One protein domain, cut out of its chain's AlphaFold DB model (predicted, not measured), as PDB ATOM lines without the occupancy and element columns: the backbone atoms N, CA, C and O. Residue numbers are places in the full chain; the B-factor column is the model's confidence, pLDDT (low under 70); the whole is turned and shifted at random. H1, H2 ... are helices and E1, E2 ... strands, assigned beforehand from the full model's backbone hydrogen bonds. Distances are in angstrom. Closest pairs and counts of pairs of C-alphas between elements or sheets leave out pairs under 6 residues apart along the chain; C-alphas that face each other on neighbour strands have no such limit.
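This is residues 494 to 555 of the 555 residues of an uncharacterized protein of Buchananella hordeovulneris (UniProt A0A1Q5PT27). Look for one long helix, H1, with the shorter helix H2 packed slantwise on residues 500 to 505 of H1 and the short helix H3 near both, while a small hairpin of two strands, E1 and E2, sits off to one end, away from H1. A long link folds back from the end of H1 to H2. The printed part has 62 residues, with three named helices and two named strands in the order H1, H2, E1, E2, H3; the sheet is E1 - E2, antiparallel, and the class is mixed, helices and strands. The whole is compact, with a radius of gyration of the C-alphas of 11.3 A, and rounded, spanning 30 by 25 by 22 A.

Start with H1, residues 494 to 509: with residues 500 to 505 alone it touches H2, residues 521 to 528, the same way at a steep tilt of 43 degrees, and the closest C-alphas, those of Phe 501 and Phe 524, are 6.0 A apart. Next find E1, residues 537 to 540, and E2, residues 543 to 546, an antiparallel hairpin at 138 degrees; N 538 and O 545 are within hydrogen-bond range at 2.9 A, and so are N 540 and O 543 at 3.0 A. H1 is apart from both strands. With residues 498 to 502 alone, H1 only just touches H3, residues 548 to 553, with 3 pairs of C-alphas within 8 A, the closest being those of Arg 502 and Ile 548 at 6.7 A; they run opposite ways at a steep tilt of 67 degrees. H2 and H3 are close but not clearly touching, about perpendicular at 90 degrees, with the C-alphas of Leu 523 and Val 552 closest at 7.3 A. In H1, H2 and H3 every O i to N i+4 pair is within hydrogen-bond range.

Find C-alpha 494 at (154.169, 146.615, 185.966); from there H1 runs 22.6 A to C-alpha 509. H2 covers 10.6 A, E1 8.5 A and E2 10.0 A. H3 runs 8.5 A to C-alpha 553 at (144.465, 154.080, 187.164).

The two C-alphas farthest apart, those of Arg 517 and Leu 541, are 30.4 A apart. The printed part has no cut and ends at Leu 555, the chain's last residue. The link from H1 to H2 is long, that from H2 to E1 short, and those from E1 to E2 and from E2 to H3 are tight. Mean pLDDT of the printed part is 91.3, and no printed residue is under 70.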
ATOM      1  N   VAL A 494     155.156 145.524 185.895       90.81
ATOM      2  CA  VAL A 494     154.169 146.615 185.966       90.81
ATOM      3  C   VAL A 494     154.693 147.870 185.271       90.81
ATOM      4  O   VAL A 494     154.035 148.416 184.378       90.81
ATOM      5  N   TYR A 495     155.911 148.303 185.600       94.38
ATOM      6  CA  TYR A 495     156.527 149.463 184.964       94.38
ATOM      7  C   TYR A 495     156.722 149.262 183.457       94.38
ATOM      8  O   TYR A 495     156.433 150.149 182.649       94.38
ATOM      9  N   THR A 496     157.207 148.085 183.058       94.19
ATOM     10  CA  THR A 496     157.465 147.762 181.649       94.19
ATOM     11  C   THR A 496     156.173 147.778 180.829       94.19
ATOM     12  O   THR A 496     156.153 148.334 179.726       94.19
ATOM     13  N   ARG A 497     155.074 147.266 181.399       94.06
ATOM     14  CA  ARG A 497     153.719 147.348 180.838       94.06
ATOM     15  C   ARG A 497     153.272 148.799 180.643       94.06
ATOM     16  O   ARG A 497     152.897 149.163 179.528       94.06
ATOM     17  N   ARG A 498     153.383 149.649 181.672       94.81
ATOM     18  CA  ARG A 498     153.018 151.081 181.588       94.81
ATOM     19  C   ARG A 498     153.859 151.842 180.562       94.81
ATOM     20  O   ARG A 498     153.334 152.644 179.794       94.81
ATOM     21  N   LYS A 499     155.160 151.554 180.482       94.75
ATOM     22  CA  LYS A 499     156.060 152.157 179.487       94.75
ATOM     23  C   LYS A 499     155.676 151.778 178.054       94.75
ATOM     24  O   LYS A 499     155.708 152.630 177.161       94.75
ATOM     25  N   ALA A 500     155.341 150.506 177.828       94.25
ATOM     26  CA  ALA A 500     154.865 150.033 176.533       94.25
ATOM     27  C   ALA A 500     153.538 150.710 176.163       94.25
ATOM     28  O   ALA A 500     153.422 151.237 175.059       94.25
ATOM     29  N   PHE A 501     152.596 150.782 177.108       95.38
ATOM     30  CA  PHE A 501     151.324 151.485 176.945       95.38
ATOM     31  C   PHE A 501     151.513 152.960 176.560       95.38
ATOM     32  O   PHE A 501     151.027 153.367 175.507       95.38
ATOM     33  N   ARG A 502     152.308 153.734 177.320       94.69
ATOM     34  CA  ARG A 502     152.627 155.136 176.983       94.69
ATOM     35  C   ARG A 502     153.125 155.277 175.545       94.69
ATOM     36  O   ARG A 502     152.686 156.161 174.821       94.69
ATOM     37  N   SER A 503     154.021 154.387 175.120       92.69
ATOM     38  CA  SER A 503     154.596 154.432 173.770       92.69
ATOM     39  C   SER A 503     153.545 154.202 172.670       92.69
ATOM     40  O   SER A 503     153.679 154.753 171.577       92.69
ATOM     41  N   LEU A 504     152.518 153.384 172.933       94.38
ATOM     42  CA  LEU A 504     151.391 153.174 172.016       94.38
ATOM     43  C   LEU A 504     150.493 154.417 171.963       94.38
ATOM     44  O   LEU A 504     150.186 154.889 170.868       94.38
ATOM     45  N   VAL A 505     150.154 154.990 173.123       93.06
ATOM     46  CA  VAL A 505     149.338 156.213 173.235       93.06
ATOM     47  C   VAL A 505     150.002 157.397 172.533       93.06
ATOM     48  O   VAL A 505     149.383 158.027 171.682       93.06
ATOM     49  N   GLU A 506     151.285 157.659 172.795       91.06
ATOM     50  CA  GLU A 506     152.034 158.748 172.150       91.06
ATOM     51  C   GLU A 506     152.047 158.618 170.619       91.06
ATOM     52  O   GLU A 506     151.923 159.610 169.898       91.06
ATOM     53  N   ARG A 507     152.181 157.393 170.093       90.69
ATOM     54  CA  ARG A 507     152.129 157.147 168.643       90.69
ATOM     55  C   ARG A 507     150.735 157.391 168.075       90.69
ATOM     56  O   ARG A 507     150.638 157.993 167.007       90.69
ATOM     57  N   HIS A 508     149.701 156.934 168.775       91.88
ATOM     58  CA  HIS A 508     148.312 157.114 168.373       91.88
ATOM     59  C   HIS A 508     147.928 158.598 168.329       91.88
ATOM     60  O   HIS A 508     147.466 159.073 167.296       91.88
ATOM     61  N   LEU A 509     148.225 159.353 169.393       89.19
ATOM     62  CA  LEU A 509     147.966 160.796 169.469       89.19
ATOM     63  C   LEU A 509     148.758 161.596 168.423       89.19
ATOM     64  O   LEU A 509     148.308 162.640 167.964       89.19
ATOM     65  N   ALA A 510     149.916 161.090 167.991       89.00
ATOM     66  CA  ALA A 510     150.680 161.657 166.881       89.00
ATOM     67  C   ALA A 510     150.132 161.277 165.485       89.00
ATOM     68  O   ALA A 510     150.814 161.517 164.485       89.00
ATOM     69  N   GLY A 511     148.959 160.637 165.396       90.06
ATOM     70  CA  GLY A 511     148.322 160.218 164.143       90.06
ATOM     71  C   GLY A 511     149.044 159.079 163.417       90.06
ATOM     72  O   GLY A 511     148.830 158.861 162.225       90.06
ATOM     73  N   ARG A 512     149.947 158.360 164.093       90.12
ATOM     74  CA  ARG A 512     150.703 157.257 163.486       90.12
ATOM     75  C   ARG A 512     149.903 155.965 163.586       90.12
ATOM     76  O   ARG A 512     149.233 155.722 164.584       90.12
ATOM     77  N   LYS A 513     150.040 155.085 162.590       88.06
ATOM     78  CA  LYS A 513     149.466 153.736 162.654       88.06
ATOM     79  C   LYS A 513     150.063 152.977 163.848       88.06
ATOM     80  O   LYS A 513     151.287 152.883 163.975       88.06
ATOM     81  N   VAL A 514     149.200 152.439 164.708       89.19
ATOM     82  CA  VAL A 514     149.582 151.648 165.884       89.19
ATOM     83  C   VAL A 514     149.061 150.227 165.721       89.19
ATOM     84  O   VAL A 514     147.881 150.027 165.455       89.19
ATOM     85  N   GLU A 515     149.939 149.242 165.899       87.12
ATOM     86  CA  GLU A 515     149.550 147.841 166.057       87.12
ATOM     87  C   GLU A 515     149.701 147.468 167.537       87.12
ATOM     88  O   GLU A 515     150.833 147.429 168.036       87.12
ATOM     89  N   PRO A 516     148.600 147.236 168.273       81.31
ATOM     90  CA  PRO A 516     148.664 146.940 169.697       81.31
ATOM     91  C   PRO A 516     149.162 145.509 169.913       81.31
ATOM     92  O   PRO A 516     148.400 144.549 169.911       81.31
ATOM     93  N   ARG A 517     150.477 145.362 170.084       84.75
ATOM     94  CA  ARG A 517     151.131 144.099 170.453       84.75
ATOM     95  C   ARG A 517     152.024 144.297 171.676       84.75
ATOM     96  O   ARG A 517     152.588 145.371 171.882       84.75
ATOM     97  N   GLY A 518     152.199 143.231 172.454       88.56
ATOM     98  CA  GLY A 518     153.104 143.196 173.606       88.56
ATOM     99  C   GLY A 518     152.488 143.712 174.908       88.56
ATOM    100  O   GLY A 518     151.275 143.859 175.028       88.56
ATOM    101  N   ALA A 519     153.347 143.978 175.896       89.12
ATOM    102  CA  ALA A 519     152.950 144.153 177.296       89.12
ATOM    103  C   ALA A 519     151.909 145.259 177.552       89.12
ATOM    104  O   ALA A 519     151.169 145.154 178.518       89.12
ATOM    105  N   GLY A 520     151.847 146.302 176.715       92.00
ATOM    106  CA  GLY A 520     150.919 147.431 176.873       92.00
ATOM    107  C   GLY A 520     149.621 147.338 176.063       92.00
ATOM    108  O   GLY A 520     148.833 148.277 176.111       92.00
ATOM    109  N   ALA A 521     149.410 146.264 175.295       94.00
ATOM    110  CA  ALA A 521     148.305 146.168 174.338       94.00
ATOM    111  C   ALA A 521     146.921 146.160 175.006       94.00
ATOM    112  O   ALA A 521     146.012 146.813 174.508       94.00
ATOM    113  N   GLU A 522     146.778 145.478 176.146       94.00
ATOM    114  CA  GLU A 522     145.511 145.412 176.886       94.00
ATOM    115  C   GLU A 522     145.075 146.795 177.395       94.00
ATOM    116  O   GLU A 522     143.958 147.227 177.131       94.00
ATOM    117  N   LEU A 523     145.986 147.531 178.046       94.62
ATOM    118  CA  LEU A 523     145.731 148.911 178.481       94.62
ATOM    119  C   LEU A 523     145.408 149.819 177.291       94.62
ATOM    120  O   LEU A 523     144.549 150.688 177.385       94.62
ATOM    121  N   PHE A 524     146.080 149.613 176.157       95.62
ATOM    122  CA  PHE A 524     145.816 150.389 174.952       95.62
ATOM    123  C   PHE A 524     144.432 150.109 174.360       95.62
ATOM    124  O   PHE A 524     143.787 151.045 173.904       95.62
ATOM    125  N   ALA A 525     143.950 148.864 174.401       93.50
ATOM    126  CA  ALA A 525     142.596 148.533 173.962       93.50
ATOM    127  C   ALA A 525     141.542 149.265 174.806       93.50
ATOM    128  O   ALA A 525     140.698 149.951 174.241       93.50
ATOM    129  N   ARG A 526     141.668 149.230 176.141       94.00
ATOM    130  CA  ARG A 526     140.777 149.978 177.048       94.00
ATOM    131  C   ARG A 526     140.866 151.491 176.839       94.00
ATOM    132  O   ARG A 526     139.872 152.197 176.921       94.00
ATOM    133  N   PHE A 527     142.060 152.007 176.543       94.69
ATOM    134  CA  PHE A 527     142.252 153.421 176.214       94.69
ATOM    135  C   PHE A 527     141.474 153.849 174.963       94.69
ATOM    136  O   PHE A 527     140.953 154.958 174.947       94.69
ATOM    137  N   LEU A 528     141.370 152.994 173.938       92.25
ATOM    138  CA  LEU A 528     140.613 153.306 172.717       92.25
ATOM    139  C   LEU A 528     139.099 153.391 172.946       92.25
ATOM    140  O   LEU A 528     138.406 153.981 172.125       92.25
ATOM    141  N   GLU A 529     138.594 152.818 174.037       91.00
ATOM    142  CA  GLU A 529     137.188 152.927 174.446       91.00
ATOM    143  C   GLU A 529     136.891 154.260 175.159       91.00
ATOM    144  O   GLU A 529     135.745 154.523 175.518       91.00
ATOM    145  N   ARG A 530     137.904 155.114 175.388       87.19
ATOM    146  CA  ARG A 530     137.726 156.428 176.022       87.19
ATOM    147  C   ARG A 530     137.545 157.542 174.997       87.19
ATOM    148  O   ARG A 530     138.415 157.774 174.162       87.19
ATOM    149  N   ASP A 531     136.494 158.331 175.199       80.56
ATOM    150  CA  ASP A 531     136.189 159.498 174.363       80.56
ATOM    151  C   ASP A 531     136.814 160.812 174.872       80.56
ATOM    152  O   ASP A 531     137.017 161.741 174.090       80.56
ATOM    153  N   ASP A 532     137.142 160.910 176.169       86.25
ATOM    154  CA  ASP A 532     137.657 162.137 176.793       86.25
ATOM    155  C   ASP A 532     138.973 161.913 177.555       86.25
ATOM    156  O   ASP A 532     139.093 161.027 178.412       86.25
ATOM    157  N   LEU A 533     139.953 162.769 177.244       89.81
ATOM    158  CA  LEU A 533     141.278 162.806 177.862       89.81
ATOM    159  C   LEU A 533     141.558 164.105 178.630       89.81
ATOM    160  O   LEU A 533     142.644 164.245 179.188       89.81
ATOM    161  N   THR A 534     140.620 165.053 178.660       88.06
ATOM    162  CA  THR A 534     140.836 166.424 179.154       88.06
ATOM    163  C   THR A 534     141.388 166.443 180.582       88.06
ATOM    164  O   THR A 534     142.338 167.171 180.857       88.06
ATOM    165  N   GLY A 535     140.879 165.576 181.463       89.69
ATOM    166  CA  GLY A 535     141.322 165.470 182.861       89.69
ATOM    167  C   GLY A 535     142.701 164.832 183.085       89.69
ATOM    168  O   GLY A 535     143.172 164.812 184.218       89.69
ATOM    169  N   PHE A 536     143.358 164.311 182.045       92.94
ATOM    170  CA  PHE A 536     144.670 163.661 182.159       92.94
ATOM    171  C   PHE A 536     145.821 164.524 181.639       92.94
ATOM    172  O   PHE A 536     146.979 164.120 181.749       92.94
ATOM    173  N   TRP A 537     145.542 165.692 181.064       93.44
ATOM    174  CA  TRP A 537     146.582 166.612 180.609       93.44
ATOM    175  C   TRP A 537     147.020 167.534 181.741       93.44
ATOM    176  O   TRP A 537     146.195 168.160 182.401       93.44
ATOM    177  N   VAL A 538     148.331 167.657 181.924       92.81
ATOM    178  CA  VAL A 538     148.943 168.602 182.859       92.81
ATOM    179  C   VAL A 538     149.817 169.603 182.115       92.81
ATOM    180  O   VAL A 538     150.317 169.331 181.016       92.81
ATOM    181  N   GLU A 539     150.032 170.767 182.723       92.38
ATOM    182  CA  GLU A 539     150.985 171.750 182.219       92.38
ATOM    183  C   GLU A 539     152.421 171.272 182.472       92.38
ATOM    184  O   GLU A 539     153.002 171.459 183.545       92.38
ATOM    185  N   GLY A 540     152.996 170.619 181.464       91.62
ATOM    186  CA  GLY A 540     154.337 170.069 181.556       91.62
ATOM    187  C   GLY A 540     155.446 171.086 181.297       91.62
ATOM    188  O   GLY A 540     155.251 172.139 180.685       91.62
ATOM    189  N   LEU A 541     156.671 170.728 181.686       90.44
ATOM    190  CA  LEU A 541     157.866 171.584 181.564       90.44
ATOM    191  C   LEU A 541     158.229 172.003 180.128       90.44
ATOM    192  O   LEU A 541     159.013 172.932 179.927       90.44
ATOM    193  N   ARG A 542     157.704 171.303 179.117       88.50
ATOM    194  CA  ARG A 542     157.891 171.616 177.689       88.50
ATOM    195  C   ARG A 542     156.570 171.809 176.940       88.50
ATOM    196  O   ARG A 542     156.569 171.815 175.712       88.50
ATOM    197  N   GLY A 543     155.470 171.956 177.673       89.31
ATOM    198  CA  GLY A 543     154.114 172.001 177.142       89.31
ATOM    199  C   GLY A 543     153.226 170.883 177.698       89.31
ATOM    200  O   GLY A 543     153.665 170.115 178.560       89.31
ATOM    201  N   PRO A 544     151.978 170.784 177.207       90.00
ATOM    202  CA  PRO A 544     150.995 169.827 177.705       90.00
ATOM    203  C   PRO A 544     151.531 168.394 177.701       90.00
ATOM    204  O   PRO A 544     152.040 167.913 176.688       90.00
ATOM    205  N   THR A 545     151.429 167.724 178.845       90.88
ATOM    206  CA  THR A 545     151.936 166.363 179.055       90.88
ATOM    207  C   THR A 545     150.814 165.479 179.577       90.88
ATOM    208  O   THR A 545     150.018 165.905 180.408       90.88
ATOM    209  N   LEU A 546     150.729 164.249 179.072       92.00
ATOM    210  CA  LEU A 546     149.713 163.292 179.494       92.00
ATOM    211  C   LEU A 546     150.157 162.583 180.780       92.00
ATOM    212  O   LEU A 546     151.211 161.946 180.811       92.00
ATOM    213  N   ASN A 547     149.334 162.651 181.820       93.81
ATOM    214  CA  ASN A 547     149.532 161.951 183.082       93.81
ATOM    215  C   ASN A 547     149.177 160.464 182.917       93.81
ATOM    216  O   ASN A 547     148.042 160.032 183.129       93.81
ATOM    217  N   ILE A 548     150.169 159.676 182.493       92.56
ATOM    218  CA  ILE A 548     150.020 158.231 182.277       92.56
ATOM    219  C   ILE A 548     149.612 157.479 183.555       92.56
ATOM    220  O   ILE A 548     148.752 156.610 183.433       92.56
ATOM    221  N   PRO A 549     150.165 157.753 184.752       91.81
ATOM    222  CA  PRO A 549     149.743 157.089 185.982       91.81
ATOM    223  C   PRO A 549     148.250 157.265 186.262       91.81
ATOM    224  O   PRO A 549     147.557 156.266 186.456       91.81
ATOM    225  N   ALA A 550     147.746 158.501 186.193       92.25
ATOM    226  CA  ALA A 550     146.326 158.790 186.385       92.25
ATOM    227  C   ALA A 550     145.460 158.118 185.309       92.25
ATOM    228  O   ALA A 550     144.425 157.533 185.622       92.25
ATOM    229  N   LEU A 551     145.909 158.138 184.049       93.06
ATOM    230  CA  LEU A 551     145.207 157.471 182.956       93.06
ATOM    231  C   LEU A 551     145.129 155.959 183.181       93.06
ATOM    232  O   LEU A 551     144.046 155.396 183.096       93.06
ATOM    233  N   VAL A 552     146.244 155.306 183.512       92.31
ATOM    234  CA  VAL A 552     146.284 153.859 183.780       92.31
ATOM    235  C   VAL A 552     145.411 153.487 184.976       92.31
ATOM    236  O   VAL A 552     144.773 152.448 184.928       92.31
ATOM    237  N   ALA A 553     145.347 154.319 186.020       91.25
ATOM    238  CA  ALA A 553     144.465 154.080 187.164       91.25
ATOM    239  C   ALA A 553     142.965 154.150 186.804       91.25
ATOM    240  O   ALA A 553     142.134 153.649 187.556       91.25
ATOM    241  N   SER A 554     142.622 154.766 185.667       91.44
ATOM    242  CA  SER A 554     141.244 154.912 185.178       91.44
ATOM    243  C   SER A 554     140.801 153.849 184.160       91.44
ATOM    244  O   SER A 554     139.655 153.907 183.707       91.44
ATOM    245  N   LEU A 555     141.703 152.945 183.755       90.56
ATOM    246  CA  LEU A 555     141.501 151.874 182.762       90.56
ATOM    247  C   LEU A 555     141.444 150.510 183.449       90.56
ATOM    248  O   LEU A 555     140.713 149.625 182.946       90.56
TER     249      LEU A 555